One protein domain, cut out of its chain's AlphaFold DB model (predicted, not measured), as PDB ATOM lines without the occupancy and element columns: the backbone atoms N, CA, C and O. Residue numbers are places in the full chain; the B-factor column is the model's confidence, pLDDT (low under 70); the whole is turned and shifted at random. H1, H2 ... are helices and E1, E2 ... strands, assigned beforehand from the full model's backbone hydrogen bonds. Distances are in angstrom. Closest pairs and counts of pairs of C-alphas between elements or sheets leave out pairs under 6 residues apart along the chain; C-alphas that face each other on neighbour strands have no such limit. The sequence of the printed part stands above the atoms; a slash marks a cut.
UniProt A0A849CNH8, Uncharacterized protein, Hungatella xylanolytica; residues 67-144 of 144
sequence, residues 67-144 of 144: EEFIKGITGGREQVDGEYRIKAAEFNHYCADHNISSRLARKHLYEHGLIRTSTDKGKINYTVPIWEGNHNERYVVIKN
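Overview. This is residues 67 to 144 of the 144 residues of an uncharacterized protein of Hungatella xylanolytica (UniProt A0A849CNH8). A small, strongly twisted sheet of three strands, E1, E5 and E4, has three helices, H1, H2 and H3, gathered at one side of its E1 and E5 part, while a small hairpin, E2 and E3, lies away from H1 and H2 and runs on into E4. The long strand E5 runs between the other two and bends, pairing with E4 over its first half and with E1 over its last. The printed part has 78 residues, with three named helices and five named strands in the order H1 E1 H2 H3 E2 E3 E4 E5, and its class is mixed, helices and strands. Both sheets, E1 - E5 - E4 and E2 - E3, are antiparallel. The whole is compact and rounded, with a radius of gyration of the C-alphas of 12.1 A and spans of 31 by 28 by 21 A.

Arrangement. In the larger sheet E5, residues 135 to 143, is the inner strand, and it bends by 55 degrees at residue 138. Its residues 135 to 139 pair with the edge strand E4, residues 128 to 132, in a hairpin, with N 130 and O 137 at 2.9 A, within hydrogen-bond range. Its residues 139 to 143 pair with the other edge strand, E1, residues 83 to 87, where N 140 and O 86 are 2.8 A apart. H2, residues 88 to 97, is over E1 at a height over the sheet of 8.6 A and only just stands up from the sheet, rising 41 degrees. The closest C-alphas of H2 and E5, those of Ala 88 and Tyr 139, are 4.9 A apart. H3, residues 102 to 111, touches H2, with the C-alphas of Asn 92 and Ser 102 closest at 5.2 A, about perpendicular at 73 degrees. H3 only grazes the sheet, with its residues 106 to 110. H1, residues 67 to 74, also only grazes it, with its residues 70 to 74. H1 and H2 are close but not clearly touching, with the C-alphas of Ile 73 and Tyr 94 closest at 7.1 A. E2, residues 118 to 120, and E3, residues 123 to 125, form a hairpin, with N 123 and O 120 at 2.8 A. E3 runs on into E4 at 51 degrees across a break of 2 residues. In H1, H2 and H3 every O i to N i+4 pair is within hydrogen-bond range.

Along the chain. H1 begins at C-alpha 67, at (-48.316, 26.920, -3.601), and is 10.5 A long from first to last C-alpha. E1 measures 12.8 A, H2 14.4 A, H3 14.2 A and E4 12.5 A. E2 and E3 measure 6.6 A and 6.4 A. E5, 22.9 A long, ends at C-alpha 143, at (-49.276, 32.227, 7.639).

Size, cuts and confidence. The two C-alphas farthest apart, those of Gly 76 and Lys 121, are 35.5 A apart. The printed part has no cut, and no link is long. The mean pLDDT of the printed part is 90.7, and no printed residue is under 70.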
ATOM      1  N   GLU A  67     -49.062  27.916  -4.367       90.25
ATOM      2  CA  GLU A  67     -48.316  26.920  -3.601       90.25
ATOM      3  C   GLU A  67     -46.831  26.970  -3.957       90.25
ATOM      4  O   GLU A  67     -45.990  27.020  -3.056       90.25
ATOM      5  N   GLU A  68     -46.495  27.033  -5.250       91.88
ATOM      6  CA  GLU A  68     -45.107  27.156  -5.703       91.88
ATOM      7  C   GLU A  68     -44.472  28.466  -5.218       91.88
ATOM      8  O   GLU A  68     -43.356  28.457  -4.695       91.88
ATOM      9  N   PHE A  69     -45.201  29.583  -5.299       92.62
ATOM     10  CA  PHE A  69     -44.731  30.880  -4.819       92.62
ATOM     11  C   PHE A  69     -44.425  30.854  -3.319       92.62
ATOM     12  O   PHE A  69     -43.350  31.291  -2.900       92.62
ATOM     13  N   ILE A  70     -45.351  30.333  -2.504       94.06
ATOM     14  CA  ILE A  70     -45.169  30.233  -1.052       94.06
ATOM     15  C   ILE A  70     -44.006  29.298  -0.731       94.06
ATOM     16  O   ILE A  70     -43.130  29.670   0.049       94.06
ATOM     17  N   LYS A  71     -43.942  28.121  -1.357       94.12
ATOM     18  CA  LYS A  71     -42.852  27.160  -1.155       94.12
ATOM     19  C   LYS A  71     -41.492  27.741  -1.542       94.12
ATOM     20  O   LYS A  71     -40.523  27.532  -0.818       94.12
ATOM     21  N   GLY A  72     -41.417  28.478  -2.646       95.00
ATOM     22  CA  GLY A  72     -40.186  29.113  -3.106       95.00
ATOM     23  C   GLY A  72     -39.723  30.227  -2.169       95.00
ATOM     24  O   GLY A  72     -38.574  30.221  -1.730       95.00
ATOM     25  N   ILE A  73     -40.619  31.139  -1.773       95.12
ATOM     26  CA  ILE A  73     -40.233  32.274  -0.924       95.12
ATOM     27  C   ILE A  73     -39.959  31.868   0.532       95.12
ATOM     28  O   ILE A  73     -39.164  32.520   1.207       95.12
ATOM     29  N   THR A  74     -40.583  30.793   1.024       95.75
ATOM     30  CA  THR A  74     -40.385  30.269   2.392       95.75
ATOM     31  C   THR A  74     -39.353  29.142   2.473       95.75
ATOM     32  O   THR A  74     -38.962  28.746   3.572       95.75
ATOM     33  N   GLY A  75     -38.872  28.645   1.331       93.81
ATOM     34  CA  GLY A  75     -37.947  27.521   1.251       93.81
ATOM     35  C   GLY A  75     -36.671  27.750   2.059       93.81
ATOM     36  O   GLY A  75     -35.981  28.752   1.888       93.81
ATOM     37  N   GLY A  76     -36.359  26.813   2.959       90.06
ATOM     38  CA  GLY A  76     -35.163  26.873   3.805       90.06
ATOM     39  C   GLY A  76     -35.219  27.899   4.943       90.06
ATOM     40  O   GLY A  76     -34.203  28.111   5.599       90.06
ATOM     41  N   ARG A  77     -36.375  28.531   5.193       93.00
ATOM     42  CA  ARG A  77     -36.561  29.456   6.317       93.00
ATOM     43  C   ARG A  77     -37.157  28.755   7.525       93.00
ATOM     44  O   ARG A  77     -37.980  27.853   7.395       93.00
ATOM     45  N   GLU A  78     -36.797  29.243   8.703       91.81
ATOM     46  CA  GLU A  78     -37.455  28.855   9.943       91.81
ATOM     47  C   GLU A  78     -38.722  29.686  10.167       91.81
ATOM     48  O   GLU A  78     -38.789  30.874   9.834       91.81
ATOM     49  N   GLN A  79     -39.734  29.043  10.743       91.31
ATOM     50  CA  GLN A  79     -40.924  29.733  11.212       91.31
ATOM     51  C   GLN A  79     -40.660  30.358  12.578       91.31
ATOM     52  O   GLN A  79     -39.996  29.771  13.430       91.31
ATOM     53  N   VAL A  80     -41.263  31.517  12.811       89.69
ATOM     54  CA  VAL A  80     -41.303  32.161  14.121       89.69
ATOM     55  C   VAL A  80     -42.765  32.278  14.524       89.69
ATOM     56  O   VAL A  80     -43.539  32.950  13.846       89.69
ATOM     57  N   ASP A  81     -43.144  31.606  15.611       87.56
ATOM     58  CA  ASP A  81     -44.528  31.541  16.108       87.56
ATOM     59  C   ASP A  81     -45.537  30.983  15.080       87.56
ATOM     60  O   ASP A  81     -46.690  31.405  15.031       87.56
ATOM     61  N   GLY A  82     -45.103  30.037  14.238       88.81
ATOM     62  CA  GLY A  82     -45.944  29.443  13.188       88.81
ATOM     63  C   GLY A  82     -46.112  30.317  11.938       88.81
ATOM     64  O   GLY A  82     -46.967  30.035  11.101       88.81
ATOM     65  N   GLU A  83     -45.315  31.379  11.802       93.62
ATOM     66  CA  GLU A  83     -45.355  32.304  10.668       93.62
ATOM     67  C   GLU A  83     -43.977  32.431  10.015       93.62
ATOM     68  O   GLU A  83     -42.943  32.410  10.687       93.62
ATOM     69  N   TYR A  84     -43.949  32.654   8.702       96.00
ATOM     70  CA  TYR A  84     -42.730  33.073   8.018       96.00
ATOM     71  C   TYR A  84     -42.672  34.594   7.953       96.00
ATOM     72  O   TYR A  84     -43.609  35.254   7.495       96.00
ATOM     73  N   ARG A  85     -41.545  35.161   8.382       94.88
ATOM     74  CA  ARG A  85     -41.288  36.604   8.352       94.88
ATOM     75  C   ARG A  85     -40.313  36.899   7.217       94.88
ATOM     76  O   ARG A  85     -39.129  36.601   7.320       94.88
ATOM     77  N   ILE A  86     -40.813  37.489   6.133       95.94
ATOM     78  CA  ILE A  86     -40.002  37.887   4.978       95.94
ATOM     79  C   ILE A  86     -39.886  39.403   4.982       95.94
ATOM     80  O   ILE A  86     -40.905  40.100   5.002       95.94
ATOM     81  N   LYS A  87     -38.662  39.940   4.975       95.44
ATOM     82  CA  LYS A  87     -38.466  41.396   4.927       95.44
ATOM     83  C   LYS A  87     -39.144  41.951   3.680       95.44
ATOM     84  O   LYS A  87     -39.051  41.363   2.607       95.44
ATOM     85  N   ALA A  88     -39.810  43.098   3.783       95.31
ATOM     86  CA  ALA A  88     -40.540  43.664   2.646       95.31
ATOM     87  C   ALA A  88     -39.626  43.917   1.434       95.31
ATOM     88  O   ALA A  88     -40.045  43.701   0.300       95.31
ATOM     89  N   ALA A  89     -38.376  44.331   1.668       93.69
ATOM     90  CA  ALA A  89     -37.386  44.498   0.607       93.69
ATOM     91  C   ALA A  89     -37.051  43.165  -0.080       93.69
ATOM     92  O   ALA A  89     -37.011  43.101  -1.303       93.69
ATOM     93  N   GLU A  90     -36.857  42.098   0.689       95.69
ATOM     94  CA  GLU A  90     -36.564  40.762   0.172       95.69
ATOM     95  C   GLU A  90     -37.748  40.179  -0.606       95.69
ATOM     96  O   GLU A  90     -37.573  39.671  -1.709       95.69
ATOM     97  N   PHE A  91     -38.967  40.341  -0.086       96.56
ATOM     98  CA  PHE A  91     -40.188  39.968  -0.796       96.56
ATOM     99  C   PHE A  91     -40.282  40.683  -2.149       96.56
ATOM    100  O   PHE A  91     -40.622  40.073  -3.160       96.56
ATOM    101  N   ASN A  92     -39.960  41.980  -2.184       93.94
ATOM    102  CA  ASN A  92     -39.996  42.746  -3.423       93.94
ATOM    103  C   ASN A  92     -38.966  42.249  -4.444       93.94
ATOM    104  O   ASN A  92     -39.324  42.132  -5.614       93.94
ATOM    105  N   HIS A  93     -37.742  41.928  -4.007       94.50
ATOM    106  CA  HIS A  93     -36.712  41.343  -4.873       94.50
ATOM    107  C   HIS A  93     -37.146  39.981  -5.413       94.50
ATOM    108  O   HIS A  93     -37.142  39.790  -6.622       94.50
ATOM    109  N   TYR A  94     -37.634  39.086  -4.548       94.50
ATOM    110  CA  TYR A  94     -38.131  37.776  -4.970       94.50
ATOM    111  C   TYR A  94     -39.222  37.903  -6.040       94.50
ATOM    112  O   TYR A  94     -39.191  37.217  -7.058       94.50
ATOM    113  N   CYS A  95     -40.176  38.816  -5.842       90.75
ATOM    114  CA  CYS A  95     -41.195  39.092  -6.846       90.75
ATOM    115  C   CYS A  95     -40.592  39.612  -8.162       90.75
ATOM    116  O   CYS A  95     -40.987  39.134  -9.219       90.75
ATOM    117  N   ALA A  96     -39.633  40.542  -8.111       86.25
ATOM    118  CA  ALA A  96     -38.984  41.076  -9.308       86.25
ATOM    119  C   ALA A  96     -38.246  39.986 -10.107       86.25
ATOM    120  O   ALA A  96     -38.425  39.909 -11.321       86.25
ATOM    121  N   ASP A  97     -37.520  39.092  -9.428       89.44
ATOM    122  CA  ASP A  97     -36.790  37.977 -10.053       89.44
ATOM    123  C   ASP A  97     -37.723  36.990 -10.775       89.44
ATOM    124  O   ASP A  97     -37.334  36.351 -11.751       89.44
ATOM    125  N   HIS A  98     -38.980  36.901 -10.333       85.25
ATOM    126  CA  HIS A  98     -40.008  36.040 -10.924       85.25
ATOM    127  C   HIS A  98     -40.944  36.793 -11.883       85.25
ATOM    128  O   HIS A  98     -41.951  36.237 -12.314       85.25
ATOM    129  N   ASN A  99     -40.631  38.048 -12.240       82.69
ATOM    130  CA  ASN A  99     -41.488  38.928 -13.047       82.69
ATOM    131  C   ASN A  99     -42.907  39.100 -12.467       82.69
ATOM    132  O   ASN A  99     -43.898  39.162 -13.193       82.69
ATOM    133  N   ILE A 100     -43.006  39.182 -11.141       84.06
ATOM    134  CA  ILE A 100     -44.248  39.362 -10.388       84.06
ATOM    135  C   ILE A 100     -44.267  40.763  -9.765       84.06
ATOM    136  O   ILE A 100     -43.303  41.222  -9.157       84.06
ATOM    137  N   SER A 101     -45.411  41.447  -9.830       83.25
ATOM    138  CA  SER A 101     -45.607  42.689  -9.072       83.25
ATOM    139  C   SER A 101     -45.744  42.399  -7.580       83.25
ATOM    140  O   SER A 101     -46.733  41.814  -7.134       83.25
ATOM    141  N   SER A 102     -44.810  42.894  -6.765       89.38
ATOM    142  CA  SER A 102     -44.827  42.661  -5.313       89.38
ATOM    143  C   SER A 102     -46.065  43.257  -4.638       89.38
ATOM    144  O   SER A 102     -46.513  42.770  -3.601       89.38
ATOM    145  N   ARG A 103     -46.646  44.333  -5.187       89.00
ATOM    146  CA  ARG A 103     -47.915  44.898  -4.690       89.00
ATOM    147  C   ARG A 103     -49.077  43.932  -4.916       89.00
ATOM    148  O   ARG A 103     -49.908  43.779  -4.025       89.00
ATOM    149  N   LEU A 104     -49.134  43.304  -6.086       84.25
ATOM    150  CA  LEU A 104     -50.222  42.401  -6.443       84.25
ATOM    151  C   LEU A 104     -50.058  41.027  -5.816       84.25
ATOM    152  O   LEU A 104     -51.045  40.511  -5.321       84.25
ATOM    153  N   ALA A 105     -48.837  40.502  -5.713       89.81
ATOM    154  CA  ALA A 105     -48.565  39.304  -4.924       89.81
ATOM    155  C   ALA A 105     -49.055  39.481  -3.481       89.81
ATOM    156  O   ALA A 105     -49.829  38.678  -2.980       89.81
ATOM    157  N   ARG A 106     -48.708  40.602  -2.834       93.62
ATOM    158  CA  ARG A 106     -49.220  40.936  -1.496       93.62
ATOM    159  C   ARG A 106     -50.748  40.998  -1.440       93.62
ATOM    160  O   ARG A 106     -51.341  40.451  -0.516       93.62
ATOM    161  N   LYS A 107     -51.386  41.652  -2.416       89.19
ATOM    162  CA  LYS A 107     -52.850  41.734  -2.495       89.19
ATOM    163  C   LYS A 107     -53.487  40.349  -2.678       89.19
ATOM    164  O   LYS A 107     -54.404  40.022  -1.937       89.19
ATOM    165  N   HIS A 108     -52.967  39.539  -3.596       88.88
ATOM    166  CA  HIS A 108     -53.419  38.176  -3.884       88.88
ATOM    167  C   HIS A 108     -53.319  37.284  -2.647       88.88
ATOM    168  O   HIS A 108     -54.300  36.666  -2.245       88.88
ATOM    169  N   LEU A 109     -52.162  37.288  -1.980       92.19
ATOM    170  CA  LEU A 109     -51.956  36.542  -0.741       92.19
ATOM    171  C   LEU A 109     -52.896  37.011   0.377       92.19
ATOM    172  O   LEU A 109     -53.367  36.197   1.167       92.19
ATOM    173  N   TYR A 110     -53.186  38.312   0.454       92.81
ATOM    174  CA  TYR A 110     -54.160  38.844   1.406       92.81
ATOM    175  C   TYR A 110     -55.582  38.359   1.103       92.81
ATOM    176  O   TYR A 110     -56.267  37.902   2.015       92.81
ATOM    177  N   GLU A 111     -56.011  38.423  -0.160       89.12
ATOM    178  CA  GLU A 111     -57.337  37.972  -0.602       89.12
ATOM    179  C   GLU A 111     -57.547  36.469  -0.356       89.12
ATOM    180  O   GLU A 111     -58.658  36.057  -0.032       89.12
ATOM    181  N   HIS A 112     -56.475  35.673  -0.397       90.38
ATOM    182  CA  HIS A 112     -56.478  34.245  -0.049       90.38
ATOM    183  C   HIS A 112     -56.252  33.972   1.448       90.38
ATOM    184  O   HIS A 112     -56.163  32.823   1.868       90.38
ATOM    185  N   GLY A 113     -56.138  35.013   2.277       93.06
ATOM    186  CA  GLY A 113     -55.958  34.880   3.722       93.06
ATOM    187  C   GLY A 113     -54.573  34.400   4.167       93.06
ATOM    188  O   GLY A 113     -54.387  34.171   5.363       93.06
ATOM    189  N   LEU A 114     -53.600  34.311   3.258       94.88
ATOM    190  CA  LEU A 114     -52.273  33.714   3.458       94.88
ATOM    191  C   LEU A 114     -51.256  34.643   4.126       94.88
ATOM    192  O   LEU A 114     -50.212  34.183   4.573       94.88
ATOM    193  N   ILE A 115     -51.531  35.947   4.214       96.38
ATOM    194  CA  ILE A 115     -50.658  36.890   4.926       96.38
ATOM    195  C   ILE A 115     -51.388  37.640   6.031       96.38
ATOM    196  O   ILE A 115     -52.613  37.800   6.024       96.38
ATOM    197  N   ARG A 116     -50.617  38.131   6.999       95.00
ATOM    198  CA  ARG A 116     -51.090  39.136   7.951       95.00
ATOM    199  C   ARG A 116     -51.039  40.531   7.354       95.00
ATOM    200  O   ARG A 116     -50.157  40.882   6.574       95.00
ATOM    201  N   THR A 117     -51.969  41.353   7.812       93.44
ATOM    202  CA  THR A 117     -52.049  42.769   7.468       93.44
ATOM    203  C   THR A 117     -52.010  43.621   8.722       93.44
ATOM    204  O   THR A 117     -52.424  43.189   9.797       93.44
ATOM    205  N   SER A 118     -51.541  44.854   8.575       90.56
ATOM    206  CA  SER A 118     -51.722  45.906   9.575       90.56
ATOM    207  C   SER A 118     -52.714  46.939   9.053       90.56
ATOM    208  O   SER A 118     -52.859  47.103   7.843       90.56
ATOM    209  N   THR A 119     -53.400  47.638   9.951       87.31
ATOM    210  CA  THR A 119     -54.279  48.752   9.582       87.31
ATOM    211  C   THR A 119     -53.669  50.037  10.109       87.31
ATOM    212  O   THR A 119     -53.365  50.128  11.295       87.31
ATOM    213  N   ASP A 120     -53.506  51.030   9.241       78.50
ATOM    214  CA  ASP A 120     -53.100  52.380   9.630       78.50
ATOM    215  C   ASP A 120     -54.110  53.389   9.081       78.50
ATOM    216  O   ASP A 120     -54.380  53.416   7.881       78.50
ATOM    217  N   LYS A 121     -54.719  54.186   9.967       83.19
ATOM    218  CA  LYS A 121     -55.758  55.184   9.630       83.19
ATOM    219  C   LYS A 121     -56.871  54.640   8.712       83.19
ATOM    220  O   LYS A 121     -57.317  55.318   7.790       83.19
ATOM    221  N   GLY A 122     -57.293  53.395   8.939       81.75
ATOM    222  CA  GLY A 122     -58.327  52.723   8.141       81.75
ATOM    223  C   GLY A 122     -57.857  52.175   6.787       81.75
ATOM    224  O   GLY A 122     -58.648  51.553   6.085       81.75
ATOM    225  N   LYS A 123     -56.581  52.352   6.419       82.19
ATOM    226  CA  LYS A 123     -55.976  51.735   5.234       82.19
ATOM    227  C   LYS A 123     -55.302  50.421   5.608       82.19
ATOM    228  O   LYS A 123     -54.533  50.354   6.568       82.19
ATOM    229  N   ILE A 124     -55.573  49.386   4.819       86.25
ATOM    230  CA  ILE A 124     -54.925  48.083   4.955       86.25
ATOM    231  C   ILE A 124     -53.511  48.177   4.379       86.25
ATOM    232  O   ILE A 124     -53.317  48.577   3.233       86.25
ATOM    233  N   ASN A 125     -52.530  47.763   5.172       91.69
ATOM    234  CA  ASN A 125     -51.151  47.569   4.764       91.69
ATOM    235  C   ASN A 125     -50.842  46.070   4.733       91.69
ATOM    236  O   ASN A 125     -50.921  45.383   5.750       91.69
ATOM    237  N   TYR A 126     -50.385  45.575   3.584       94.56
ATOM    238  CA  TYR A 126     -49.987  44.170   3.390       94.56
ATOM    239  C   TYR A 126     -48.614  43.813   3.972       94.56
ATOM    240  O   TYR A 126     -47.975  42.846   3.573       94.56
ATOM    241  N   THR A 127     -48.106  44.662   4.856       95.31
ATOM    242  CA  THR A 127     -46.875  44.434   5.604       95.31
ATOM    243  C   THR A 127     -47.134  44.797   7.053       95.31
ATOM    244  O   THR A 127     -48.000  45.629   7.344       95.31
ATOM    245  N   VAL A 128     -46.375  44.203   7.956       94.06
ATOM    246  CA  VAL A 128     -46.515  44.374   9.400       94.06
ATOM    247  C   VAL A 128     -45.191  44.920   9.935       94.06
ATOM    248  O   VAL A 128     -44.145  44.383   9.570       94.06
ATOM    249  N   PRO A 129     -45.192  46.003  10.731       93.38
ATOM    250  CA  PRO A 129     -43.984  46.428  11.427       93.38
ATOM    251  C   PRO A 129     -43.641  45.400  12.510       93.38
ATOM    252  O   PRO A 129     -44.496  45.071  13.334       93.38
ATOM    253  N   ILE A 130     -42.408  44.904  12.511       91.00
ATOM    254  CA  ILE A 130     -41.877  44.013  13.544       91.00
ATOM    255  C   ILE A 130     -40.646  44.686  14.143       91.00
ATOM    256  O   ILE A 130     -39.806  45.235  13.429       91.00
ATOM    257  N   TRP A 131     -40.578  44.675  15.471       87.81
ATOM    258  CA  TRP A 131     -39.448  45.201  16.222       87.81
ATOM    259  C   TRP A 131     -38.420  44.098  16.435       87.81
ATOM    260  O   TRP A 131     -38.719  43.082  17.061       87.81
ATOM    261  N   GLU A 132     -37.208  44.319  15.937       81.00
ATOM    262  CA  GLU A 132     -36.054  43.456  16.167       81.00
ATOM    263  C   GLU A 132     -34.988  44.270  16.907       81.00
ATOM    264  O   GLU A 132     -34.260  45.088  16.334       81.00
ATOM    265  N   GLY A 133     -34.957  44.107  18.231       82.38
ATOM    266  CA  GLY A 133     -34.154  44.951  19.114       82.38
ATOM    267  C   GLY A 133     -34.592  46.416  19.039       82.38
ATOM    268  O   GLY A 133     -35.740  46.740  19.337       82.38
ATOM    269  N   ASN A 134     -33.677  47.298  18.623       83.81
ATOM    270  CA  ASN A 134     -33.918  48.744  18.521       83.81
ATOM    271  C   ASN A 134     -34.372  49.215  17.129       83.81
ATOM    272  O   ASN A 134     -34.541  50.418  16.926       83.81
ATOM    273  N   HIS A 135     -34.563  48.305  16.171       81.88
ATOM    274  CA  HIS A 135     -34.959  48.656  14.810       81.88
ATOM    275  C   HIS A 135     -36.363  48.136  14.505       81.88
ATOM    276  O   HIS A 135     -36.736  47.027  14.888       81.88
ATOM    277  N   ASN A 136     -37.144  48.957  13.804       87.25
ATOM    278  CA  ASN A 136     -38.437  48.573  13.257       87.25
ATOM    279  C   ASN A 136     -38.268  48.327  11.762       87.25
ATOM    280  O   ASN A 136     -37.877  49.234  11.025       87.25
ATOM    281  N   GLU A 137     -38.584  47.114  11.326       91.75
ATOM    282  CA  GLU A 137     -38.580  46.755   9.917       91.75
ATOM    283  C   GLU A 137     -39.936  46.170   9.516       91.75
ATOM    284  O   GLU A 137     -40.674  45.598  10.322       91.75
ATOM    285  N   ARG A 138     -40.315  46.373   8.252       93.94
ATOM    286  CA  ARG A 138     -41.600  45.907   7.732       93.94
ATOM    287  C   ARG A 138     -41.438  44.542   7.090       93.94
ATOM    288  O   ARG A 138     -40.600  44.363   6.210       93.94
ATOM    289  N   TYR A 139     -42.320  43.629   7.461       95.75
ATOM    290  CA  TYR A 139     -42.323  42.255   6.984       95.75
ATOM    291  C   TYR A 139     -43.606  41.939   6.222       95.75
ATOM    292  O   TYR A 139     -44.686  42.415   6.577       95.75
ATOM    293  N   VAL A 140     -43.499  41.115   5.184       96.88
ATOM    294  CA  VAL A 140     -44.616  40.309   4.695       96.88
ATOM    295  C   VAL A 140     -44.626  39.047   5.545       96.88
ATOM    296  O   VAL A 140     -43.660  38.287   5.553       96.88
ATOM    297  N   VAL A 141     -45.695  38.874   6.315       96.75
ATOM    298  CA  VAL A 141     -45.819  37.769   7.264       96.75
ATOM    299  C   VAL A 141     -46.771  36.745   6.675       96.75
ATOM    300  O   VAL A 141     -47.970  37.018   6.578       96.75
ATOM    301  N   ILE A 142     -46.218  35.615   6.243       96.12
ATOM    302  CA  ILE A 142     -46.944  34.503   5.626       96.12
ATOM    303  C   ILE A 142     -47.386  33.544   6.732       96.12
ATOM    304  O   ILE A 142     -46.581  33.149   7.577       96.12
ATOM    305  N   LYS A 143     -48.669  33.193   6.722       93.12
ATOM    306  CA  LYS A 143     -49.276  32.227   7.639       93.12
ATOM    307  C   LYS A 143     -49.015  30.808   7.138       93.12
ATOM    308  O   LYS A 143     -48.978  30.593   5.927       93.12
ATOM    309  N   ASN A 144     -48.843  29.879   8.070       79.56
ATOM    310  CA  ASN A 144     -48.860  28.445   7.790       79.56
ATOM    311  C   ASN A 144     -50.295  27.910   7.699       79.56
ATOM    312  O   ASN A 144     -51.175  28.480   8.388       79.56
TER     313      ASN A 144